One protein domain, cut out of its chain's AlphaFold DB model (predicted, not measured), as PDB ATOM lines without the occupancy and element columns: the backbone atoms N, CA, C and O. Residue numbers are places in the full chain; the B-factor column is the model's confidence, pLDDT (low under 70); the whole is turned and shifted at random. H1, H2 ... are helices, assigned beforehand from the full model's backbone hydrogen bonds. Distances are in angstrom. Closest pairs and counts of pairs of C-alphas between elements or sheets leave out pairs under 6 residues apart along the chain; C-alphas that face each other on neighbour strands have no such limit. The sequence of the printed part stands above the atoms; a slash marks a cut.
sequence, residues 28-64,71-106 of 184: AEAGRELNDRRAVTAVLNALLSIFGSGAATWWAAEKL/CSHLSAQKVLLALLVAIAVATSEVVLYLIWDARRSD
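This is residues 28 to 64 and 71 to 106 of the 184 residues of an uncharacterized protein of Phlebia centrifuga (UniProt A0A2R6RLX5). Two long helices, H1 and H2, run side by side in opposite ways with a clear gap between them, making an elongated rod; of the 9 residues between them in the chain, 6, residues 65 to 70, are cut out and not printed. The printed part has 73 residues, all helix in class, with H1 then H2 along the chain and no named strand. It is only just extended, close to loose, with a radius of gyration of the C-alphas of 17.3 A and spans of 54 by 21 by 7 A.

H1, residues 28 to 61, begins at C-alpha 28 (121.101, 102.864, 158.329) and is 49.0 A long. H2, residues 71 to 106, is 53.2 A long and ends at C-alpha 106 (135.528, 100.340, 158.751).

H1 and H2 are near each other, with 9 pairs of C-alphas within 10 A and no pair within 8 A. Residues 28 to 42 of H1 and 93 to 106 of H2 stand free. Every O i to N i+4 pair is within hydrogen-bond range in H1, and 31 of 32 in H2.

The C-alphas of Leu 64 and Asp 106, the two farthest apart, are 55.4 A apart. Residues 65 to 70 are not printed; C-alphas 64 and 71 are 12.3 A apart across the cut. Mean pLDDT of the printed part is 71.2, with residues 28 to 39, 60 to 64, 71 to 78 and 104 to 106 under 70.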
ATOM      1  N   ALA A  28     120.073 102.518 157.352       49.72
ATOM      2  CA  ALA A  28     121.101 102.864 158.329       49.72
ATOM      3  C   ALA A  28     121.828 104.162 157.936       49.72
ATOM      4  O   ALA A  28     122.166 104.963 158.807       49.72
ATOM      5  N   GLU A  29     122.029 104.407 156.641       51.22
ATOM      6  CA  GLU A  29     122.641 105.632 156.114       51.22
ATOM      7  C   GLU A  29     121.719 106.853 156.267       51.22
ATOM      8  O   GLU A  29     122.158 107.875 156.797       51.22
ATOM      9  N   ALA A  30     120.427 106.737 155.940       51.12
ATOM     10  CA  ALA A  30     119.446 107.804 156.171       51.12
ATOM     11  C   ALA A  30     119.312 108.162 157.665       51.12
ATOM     12  O   ALA A  30     119.245 109.339 158.028       51.12
ATOM     13  N   GLY A  31     119.338 107.159 158.553       54.75
ATOM     14  CA  GLY A  31     119.375 107.381 160.002       54.75
ATOM     15  C   GLY A  31     120.642 108.114 160.467       54.75
ATOM     16  O   GLY A  31     120.561 108.994 161.326       54.75
ATOM     17  N   ARG A  32     121.804 107.802 159.872       56.69
ATOM     18  CA  ARG A  32     123.081 108.482 160.157       56.69
ATOM     19  C   ARG A  32     123.059 109.943 159.709       56.69
ATOM     20  O   ARG A  32     123.425 110.798 160.508       56.69
ATOM     21  N   GLU A  33     122.586 110.248 158.501       57.50
ATOM     22  CA  GLU A  33     122.542 111.630 157.995       57.50
ATOM     23  C   GLU A  33     121.602 112.525 158.826       57.50
ATOM     24  O   GLU A  33     121.932 113.669 159.150       57.50
ATOM     25  N   LEU A  34     120.449 111.992 159.247       56.41
ATOM     26  CA  LEU A  34     119.529 112.699 160.143       56.41
ATOM     27  C   LEU A  34     120.117 112.916 161.546       56.41
ATOM     28  O   LEU A  34     119.809 113.930 162.175       56.41
ATOM     29  N   ASN A  35     120.961 112.004 162.035       62.59
ATOM     30  CA  ASN A  35     121.668 112.181 163.303       62.59
ATOM     31  C   ASN A  35     122.795 113.222 163.189       62.59
ATOM     32  O   ASN A  35     122.910 114.090 164.048       62.59
ATOM     33  N   ASP A  36     123.564 113.204 162.100       66.50
ATOM     34  CA  ASP A  36     124.655 114.154 161.835       66.50
ATOM     35  C   ASP A  36     124.122 115.600 161.749       66.50
ATOM     36  O   ASP A  36     124.588 116.504 162.445       66.50
ATOM     37  N   ARG A  37     123.012 115.802 161.022       69.69
ATOM     38  CA  ARG A  37     122.284 117.087 160.967       69.69
ATOM     39  C   ARG A  37     121.765 117.549 162.343       69.69
ATOM     40  O   ARG A  37     121.702 118.755 162.597       69.69
ATOM     41  N   ARG A  38     121.413 116.623 163.247       66.50
ATOM     42  CA  ARG A  38     121.001 116.928 164.635       66.50
ATOM     43  C   ARG A  38     122.191 117.259 165.534       66.50
ATOM     44  O   ARG A  38     122.100 118.196 166.321       66.50
ATOM     45  N   ALA A  39     123.313 116.558 165.386       68.00
ATOM     46  CA  ALA A  39     124.551 116.860 166.098       68.00
ATOM     47  C   ALA A  39     125.085 118.253 165.720       68.00
ATOM     48  O   ALA A  39     125.347 119.070 166.603       68.00
ATOM     49  N   VAL A  40     125.142 118.576 164.423       73.25
ATOM     50  CA  VAL A  40     125.566 119.900 163.931       73.25
ATOM     51  C   VAL A  40     124.654 121.017 164.450       73.25
ATOM     52  O   VAL A  40     125.147 122.041 164.920       73.25
ATOM     53  N   THR A  41     123.330 120.835 164.432       73.50
ATOM     54  CA  THR A  41     122.402 121.856 164.957       73.50
ATOM     55  C   THR A  41     122.447 121.984 166.483       73.50
ATOM     56  O   THR A  41     122.331 123.101 166.988       73.50
ATOM     57  N   ALA A  42     122.708 120.902 167.224       76.62
ATOM     58  CA  ALA A  42     122.968 120.966 168.663       76.62
ATOM     59  C   ALA A  42     124.266 121.732 168.988       76.62
ATOM     60  O   ALA A  42     124.258 122.587 169.874       76.62
ATOM     61  N   VAL A  43     125.351 121.496 168.238       77.69
ATOM     62  CA  VAL A  43     126.620 122.237 168.374       77.69
ATOM     63  C   VAL A  43     126.430 123.722 168.056       77.69
ATOM     64  O   VAL A  43     126.865 124.570 168.833       77.69
ATOM     65  N   LEU A  44     125.726 124.061 166.971       78.94
ATOM     66  CA  LEU A  44     125.424 125.456 166.626       78.94
ATOM     67  C   LEU A  44     124.576 126.152 167.703       78.94
ATOM     68  O   LEU A  44     124.843 127.306 168.030       78.94
ATOM     69  N   ASN A  45     123.603 125.454 168.298       82.19
ATOM     70  CA  ASN A  45     122.792 125.993 169.393       82.19
ATOM     71  C   ASN A  45     123.610 126.195 170.686       82.19
ATOM     72  O   ASN A  45     123.461 127.214 171.364       82.19
ATOM     73  N   ALA A  46     124.520 125.268 171.010       73.81
ATOM     74  CA  ALA A  46     125.444 125.411 172.134       73.81
ATOM     75  C   ALA A  46     126.388 126.613 171.938       73.81
ATOM     76  O   ALA A  46     126.496 127.456 172.827       73.81
ATOM     77  N   LEU A  47     126.996 126.749 170.752       80.31
ATOM     78  CA  LEU A  47     127.826 127.904 170.392       80.31
ATOM     79  C   LEU A  47     127.037 129.217 170.483       80.31
ATOM     80  O   LEU A  47     127.506 130.166 171.108       80.31
ATOM     81  N   LEU A  48     125.823 129.274 169.927       78.38
ATOM     82  CA  LEU A  48     124.974 130.466 169.986       78.38
ATOM     83  C   LEU A  48     124.581 130.828 171.427       78.38
ATOM     84  O   LEU A  48     124.561 132.007 171.772       78.38
ATOM     85  N   SER A  49     124.346 129.835 172.287       71.88
ATOM     86  CA  SER A  49     124.070 130.042 173.716       71.88
ATOM     87  C   SER A  49     125.292 130.581 174.471       71.88
ATOM     88  O   SER A  49     125.157 131.462 175.321       71.88
ATOM     89  N   ILE A  50     126.497 130.108 174.134       74.00
ATOM     90  CA  ILE A  50     127.773 130.593 174.685       74.00
ATOM     91  C   ILE A  50     128.042 132.038 174.244       74.00
ATOM     92  O   ILE A  50     128.319 132.892 175.084       74.00
ATOM     93  N   PHE A  51     127.905 132.347 172.952       79.62
ATOM     94  CA  PHE A  51     128.078 133.714 172.452       79.62
ATOM     95  C   PHE A  51     127.001 134.668 172.983       79.62
ATOM     96  O   PHE A  51     127.326 135.789 173.364       79.62
ATOM     97  N   GLY A  52     125.741 134.229 173.068       78.44
ATOM     98  CA  GLY A  52     124.638 135.027 173.605       78.44
ATOM     99  C   GLY A  52     124.804 135.347 175.091       78.44
ATOM    100  O   GLY A  52     124.677 136.505 175.482       78.44
ATOM    101  N   SER A  53     125.148 134.350 175.913       76.81
ATOM    102  CA  SER A  53     125.421 134.566 177.341       76.81
ATOM    103  C   SER A  53     126.686 135.399 177.564       76.81
ATOM    104  O   SER A  53     126.635 136.369 178.316       76.81
ATOM    105  N   GLY A  54     127.778 135.118 176.846       74.12
ATOM    106  CA  GLY A  54     129.008 135.912 176.901       74.12
ATOM    107  C   GLY A  54     128.798 137.380 176.511       74.12
ATOM    108  O   GLY A  54     129.251 138.271 177.226       74.12
ATOM    109  N   ALA A  55     128.059 137.648 175.430       74.69
ATOM    110  CA  ALA A  55     127.724 139.007 175.001       74.69
ATOM    111  C   ALA A  55     126.785 139.721 175.989       74.69
ATOM    112  O   ALA A  55     126.999 140.893 176.293       74.69
ATOM    113  N   ALA A  56     125.787 139.022 176.542       78.62
ATOM    114  CA  ALA A  56     124.905 139.577 177.569       78.62
ATOM    115  C   ALA A  56     125.670 139.913 178.863       78.62
ATOM    116  O   ALA A  56     125.469 140.985 179.432       78.62
ATOM    117  N   THR A  57     126.586 139.044 179.306       72.94
ATOM    118  CA  THR A  57     127.458 139.309 180.461       72.94
ATOM    119  C   THR A  57     128.440 140.449 180.189       72.94
ATOM    120  O   THR A  57     128.643 141.273 181.075       72.94
ATOM    121  N   TRP A  58     129.001 140.553 178.979       70.50
ATOM    122  CA  TRP A  58     129.856 141.681 178.586       70.50
ATOM    123  C   TRP A  58     129.094 143.013 178.635       70.50
ATOM    124  O   TRP A  58     129.537 143.955 179.288       70.50
ATOM    125  N   TRP A  59     127.910 143.073 178.022       74.69
ATOM    126  CA  TRP A  59     127.080 144.282 177.987       74.69
ATOM    127  C   TRP A  59     126.548 144.678 179.378       74.69
ATOM    128  O   TRP A  59     126.425 145.861 179.695       74.69
ATOM    129  N   ALA A  60     126.289 143.695 180.249       66.62
ATOM    130  CA  ALA A  60     125.977 143.939 181.655       66.62
ATOM    131  C   ALA A  60     127.198 144.451 182.446       66.62
ATOM    132  O   ALA A  60     127.056 145.373 183.248       66.62
ATOM    133  N   ALA A  61     128.397 143.911 182.204       61.53
ATOM    134  CA  ALA A  61     129.633 144.376 182.839       61.53
ATOM    135  C   ALA A  61     129.980 145.820 182.430       61.53
ATOM    136  O   ALA A  61     130.342 146.625 183.282       61.53
ATOM    137  N   GLU A  62     129.763 146.184 181.164       61.88
ATOM    138  CA  GLU A  62     129.925 147.551 180.642       61.88
ATOM    139  C   GLU A  62     128.940 148.564 181.276       61.88
ATOM    140  O   GLU A  62     129.178 149.773 181.268       61.88
ATOM    141  N   LYS A  63     127.857 148.082 181.905       61.31
ATOM    142  CA  LYS A  63     126.947 148.886 182.741       61.31
ATOM    143  C   LYS A  63     127.340 148.953 184.222       61.31
ATOM    144  O   LYS A  63     126.874 149.865 184.910       61.31
ATOM    145  N   LEU A  64     128.190 148.057 184.726       58.75
ATOM    146  CA  LEU A  64     128.628 148.019 186.130       58.75
ATOM    147  C   LEU A  64     129.816 148.970 186.382       58.75
ATOM    148  O   LEU A  64     130.921 148.563 186.729       58.75
ATOM    149  N   CYS A  71     139.738 145.850 187.505       49.31
ATOM    150  CA  CYS A  71     140.645 145.518 186.391       49.31
ATOM    151  C   CYS A  71     141.309 144.126 186.550       49.31
ATOM    152  O   CYS A  71     141.545 143.408 185.571       49.31
ATOM    153  N   SER A  72     141.517 143.687 187.798       54.12
ATOM    154  CA  SER A  72     141.945 142.316 188.115       54.12
ATOM    155  C   SER A  72     140.876 141.277 187.725       54.12
ATOM    156  O   SER A  72     141.168 140.284 187.057       54.12
ATOM    157  N   HIS A  73     139.604 141.550 188.033       56.97
ATOM    158  CA  HIS A  73     138.484 140.657 187.716       56.97
ATOM    159  C   HIS A  73     138.223 140.548 186.200       56.97
ATOM    160  O   HIS A  73     137.932 139.465 185.686       56.97
ATOM    161  N   LEU A  74     138.412 141.643 185.454       55.81
ATOM    162  CA  LEU A  74     138.338 141.647 183.987       55.81
ATOM    163  C   LEU A  74     139.433 140.764 183.348       55.81
ATOM    164  O   LEU A  74     139.232 140.174 182.286       55.81
ATOM    165  N   SER A  75     140.580 140.610 184.017       58.62
ATOM    166  CA  SER A  75     141.651 139.705 183.577       58.62
ATOM    167  C   SER A  75     141.263 138.230 183.746       58.62
ATOM    168  O   SER A  75     141.507 137.429 182.841       58.62
ATOM    169  N   ALA A  76     140.573 137.873 184.837       63.72
ATOM    170  CA  ALA A  76     140.054 136.518 185.049       63.72
ATOM    171  C   ALA A  76     139.025 136.106 183.978       63.72
ATOM    172  O   ALA A  76     139.072 134.984 183.471       63.72
ATOM    173  N   GLN A  77     138.148 137.027 183.556       63.91
ATOM    174  CA  GLN A  77     137.187 136.775 182.471       63.91
ATOM    175  C   GLN A  77     137.871 136.463 181.131       63.91
ATOM    176  O   GLN A  77     137.419 135.580 180.404       63.91
ATOM    177  N   LYS A  78     138.995 137.122 180.819       67.75
ATOM    178  CA  LYS A  78     139.773 136.845 179.596       67.75
ATOM    179  C   LYS A  78     140.403 135.448 179.621       67.75
ATOM    180  O   LYS A  78     140.431 134.789 178.585       67.75
ATOM    181  N   VAL A  79     140.841 134.972 180.791       74.81
ATOM    182  CA  VAL A  79     141.337 133.594 180.973       74.81
ATOM    183  C   VAL A  79     140.199 132.577 180.848       74.81
ATOM    184  O   VAL A  79     140.357 131.591 180.134       74.81
ATOM    185  N   LEU A  80     139.040 132.829 181.466       72.69
ATOM    186  CA  LEU A  80     137.853 131.969 181.350       72.69
ATOM    187  C   LEU A  80     137.363 131.849 179.898       72.69
ATOM    188  O   LEU A  80     137.077 130.744 179.440       72.69
ATOM    189  N   LEU A  81     137.323 132.960 179.154       73.69
ATOM    190  CA  LEU A  81     136.955 132.962 177.737       73.69
ATOM    191  C   LEU A  81     137.984 132.210 176.880       73.69
ATOM    192  O   LEU A  81     137.597 131.391 176.050       73.69
ATOM    193  N   ALA A  82     139.284 132.443 177.093       76.69
ATOM    194  CA  ALA A  82     140.343 131.741 176.369       76.69
ATOM    195  C   ALA A  82     140.335 130.227 176.650       76.69
ATOM    196  O   ALA A  82     140.484 129.434 175.723       76.69
ATOM    197  N   LEU A  83     140.094 129.825 177.903       78.06
ATOM    198  CA  LEU A  83     139.931 128.427 178.302       78.06
ATOM    199  C   LEU A  83     138.705 127.792 177.630       78.06
ATOM    200  O   LEU A  83     138.806 126.691 177.095       78.06
ATOM    201  N   LEU A  84     137.565 128.490 177.606       78.56
ATOM    202  CA  LEU A  84     136.345 128.008 176.957       78.56
ATOM    203  C   LEU A  84     136.545 127.845 175.443       78.56
ATOM    204  O   LEU A  84     136.179 126.810 174.889       78.56
ATOM    205  N   VAL A  85     137.179 128.818 174.779       82.88
ATOM    206  CA  VAL A  85     137.528 128.725 173.350       82.88
ATOM    207  C   VAL A  85     138.508 127.575 173.093       82.88
ATOM    208  O   VAL A  85     138.307 126.821 172.145       82.88
ATOM    209  N   ALA A  86     139.512 127.369 173.950       82.12
ATOM    210  CA  ALA A  86     140.431 126.236 173.837       82.12
ATOM    211  C   ALA A  86     139.711 124.882 173.993       82.12
ATOM    212  O   ALA A  86     139.965 123.965 173.214       82.12
ATOM    213  N   ILE A  87     138.765 124.767 174.933       80.94
ATOM    214  CA  ILE A  87     137.916 123.574 175.096       80.94
ATOM    215  C   ILE A  87     137.028 123.362 173.860       80.94
ATOM    216  O   ILE A  87     136.911 122.233 173.385       80.94
ATOM    217  N   ALA A  88     136.441 124.420 173.294       83.56
ATOM    218  CA  ALA A  88     135.625 124.337 172.079       83.56
ATOM    219  C   ALA A  88     136.444 123.907 170.843       83.56
ATOM    220  O   ALA A  88     135.986 123.083 170.054       83.56
ATOM    221  N   VAL A  89     137.676 124.407 170.694       89.25
ATOM    222  CA  VAL A  89     138.599 123.988 169.624       89.25
ATOM    223  C   VAL A  89     139.039 122.534 169.818       89.25
ATOM    224  O   VAL A  89     138.912 121.742 168.887       89.25
ATOM    225  N   ALA A  90     139.469 122.151 171.023       81.38
ATOM    226  CA  ALA A  90     139.912 120.787 171.316       81.38
ATOM    227  C   ALA A  90     138.782 119.755 171.156       81.38
ATOM    228  O   ALA A  90     138.995 118.680 170.602       81.38
ATOM    229  N   THR A  91     137.556 120.075 171.585       81.88
ATOM    230  CA  THR A  91     136.393 119.193 171.371       81.88
ATOM    231  C   THR A  91     135.998 119.101 169.897       81.88
ATOM    232  O   THR A  91     135.665 118.010 169.442       81.88
ATOM    233  N   SER A  92     136.107 120.190 169.128       81.25
ATOM    234  CA  SER A  92     135.916 120.166 167.670       81.25
ATOM    235  C   SER A  92     136.932 119.247 166.975       81.25
ATOM    236  O   SER A  92     136.546 118.396 166.171       81.25
ATOM    237  N   GLU A  93     138.217 119.339 167.340       80.12
ATOM    238  CA  GLU A  93     139.281 118.475 166.812       80.12
ATOM    239  C   GLU A  93     139.072 116.998 167.188       80.12
ATOM    240  O   GLU A  93     139.127 116.128 166.317       80.12
ATOM    241  N   VAL A  94     138.745 116.705 168.453       83.12
ATOM    242  CA  VAL A  94     138.466 115.338 168.931       83.12
ATOM    243  C   VAL A  94     137.248 114.723 168.230       83.12
ATOM    244  O   VAL A  94     137.285 113.547 167.868       83.12
ATOM    245  N   VAL A  95     136.186 115.496 167.979       85.00
ATOM    246  CA  VAL A  95     135.014 115.018 167.223       85.00
ATOM    247  C   VAL A  95     135.371 114.753 165.757       85.00
ATOM    248  O   VAL A  95     134.994 113.706 165.225       85.00
ATOM    249  N   LEU A  96     136.151 115.629 165.112       82.19
ATOM    250  CA  LEU A  96     136.667 115.388 163.757       82.19
ATOM    251  C   LEU A  96     137.521 114.114 163.690       82.19
ATOM    252  O   LEU A  96     137.351 113.308 162.771       82.19
ATOM    253  N   TYR A  97     138.397 113.910 164.676       77.50
ATOM    254  CA  TYR A  97     139.254 112.731 164.772       77.50
ATOM    255  C   TYR A  97     138.441 111.443 164.951       77.50
ATOM    256  O   TYR A  97     138.668 110.478 164.223       77.50
ATOM    257  N   LEU A  98     137.441 111.437 165.840       82.81
ATOM    258  CA  LEU A  98     136.540 110.294 166.043       82.81
ATOM    259  C   LEU A  98     135.751 109.939 164.773       82.81
ATOM    260  O   LEU A  98     135.649 108.763 164.422       82.81
ATOM    261  N   ILE A  99     135.228 110.935 164.049       82.62
ATOM    262  CA  ILE A  99     134.519 110.712 162.775       82.62
ATOM    263  C   ILE A  99     135.472 110.151 161.708       82.62
ATOM    264  O   ILE A  99     135.082 109.288 160.915       82.62
ATOM    265  N   TRP A 100     136.718 110.625 161.671       86.31
ATOM    266  CA  TRP A 100     137.737 110.158 160.733       86.31
ATOM    267  C   TRP A 100     138.201 108.728 161.038       86.31
ATOM    268  O   TRP A 100     138.243 107.902 160.126       86.31
ATOM    269  N   ASP A 101     138.476 108.402 162.303       72.69
ATOM    270  CA  ASP A 101     138.910 107.065 162.722       72.69
ATOM    271  C   ASP A 101     137.796 106.016 162.556       72.69
ATOM    272  O   ASP A 101     138.032 104.936 162.005       72.69
ATOM    273  N   ALA A 102     136.547 106.369 162.882       76.31
ATOM    274  CA  ALA A 102     135.380 105.529 162.603       76.31
ATOM    275  C   ALA A 102     135.230 105.223 161.100       76.31
ATOM    276  O   ALA A 102     134.964 104.086 160.721       76.31
ATOM    277  N   ARG A 103     135.466 106.206 160.217       71.94
ATOM    278  CA  ARG A 103     135.462 105.986 158.756       71.94
ATOM    279  C   ARG A 103     136.652 105.144 158.279       71.94
ATOM    280  O   ARG A 103     136.528 104.421 157.290       71.94
ATOM    281  N   ARG A 104     137.812 105.237 158.941       68.44
ATOM    282  CA  ARG A 104     139.051 104.564 158.515       68.44
ATOM    283  C   ARG A 104     139.107 103.102 158.961       68.44
ATOM    284  O   ARG A 104     139.422 102.233 158.143       68.44
ATOM    285  N   SER A 105     138.744 102.815 160.208       58.16
ATOM    286  CA  SER A 105     138.650 101.455 160.763       58.16
ATOM    287  C   SER A 105     137.717 100.544 159.946       58.16
ATOM    288  O   SER A 105     138.113  99.435 159.571       58.16
ATOM    289  N   ASP A 106     136.547 101.051 159.547       59.97
ATOM    290  CA  ASP A 106     135.528 100.340 158.751       59.97
ATOM    291  C   ASP A 106     136.004  99.950 157.323       59.97
ATOM    292  O   ASP A 106     135.445  99.048 156.687       59.97
TER     293      ASP A 106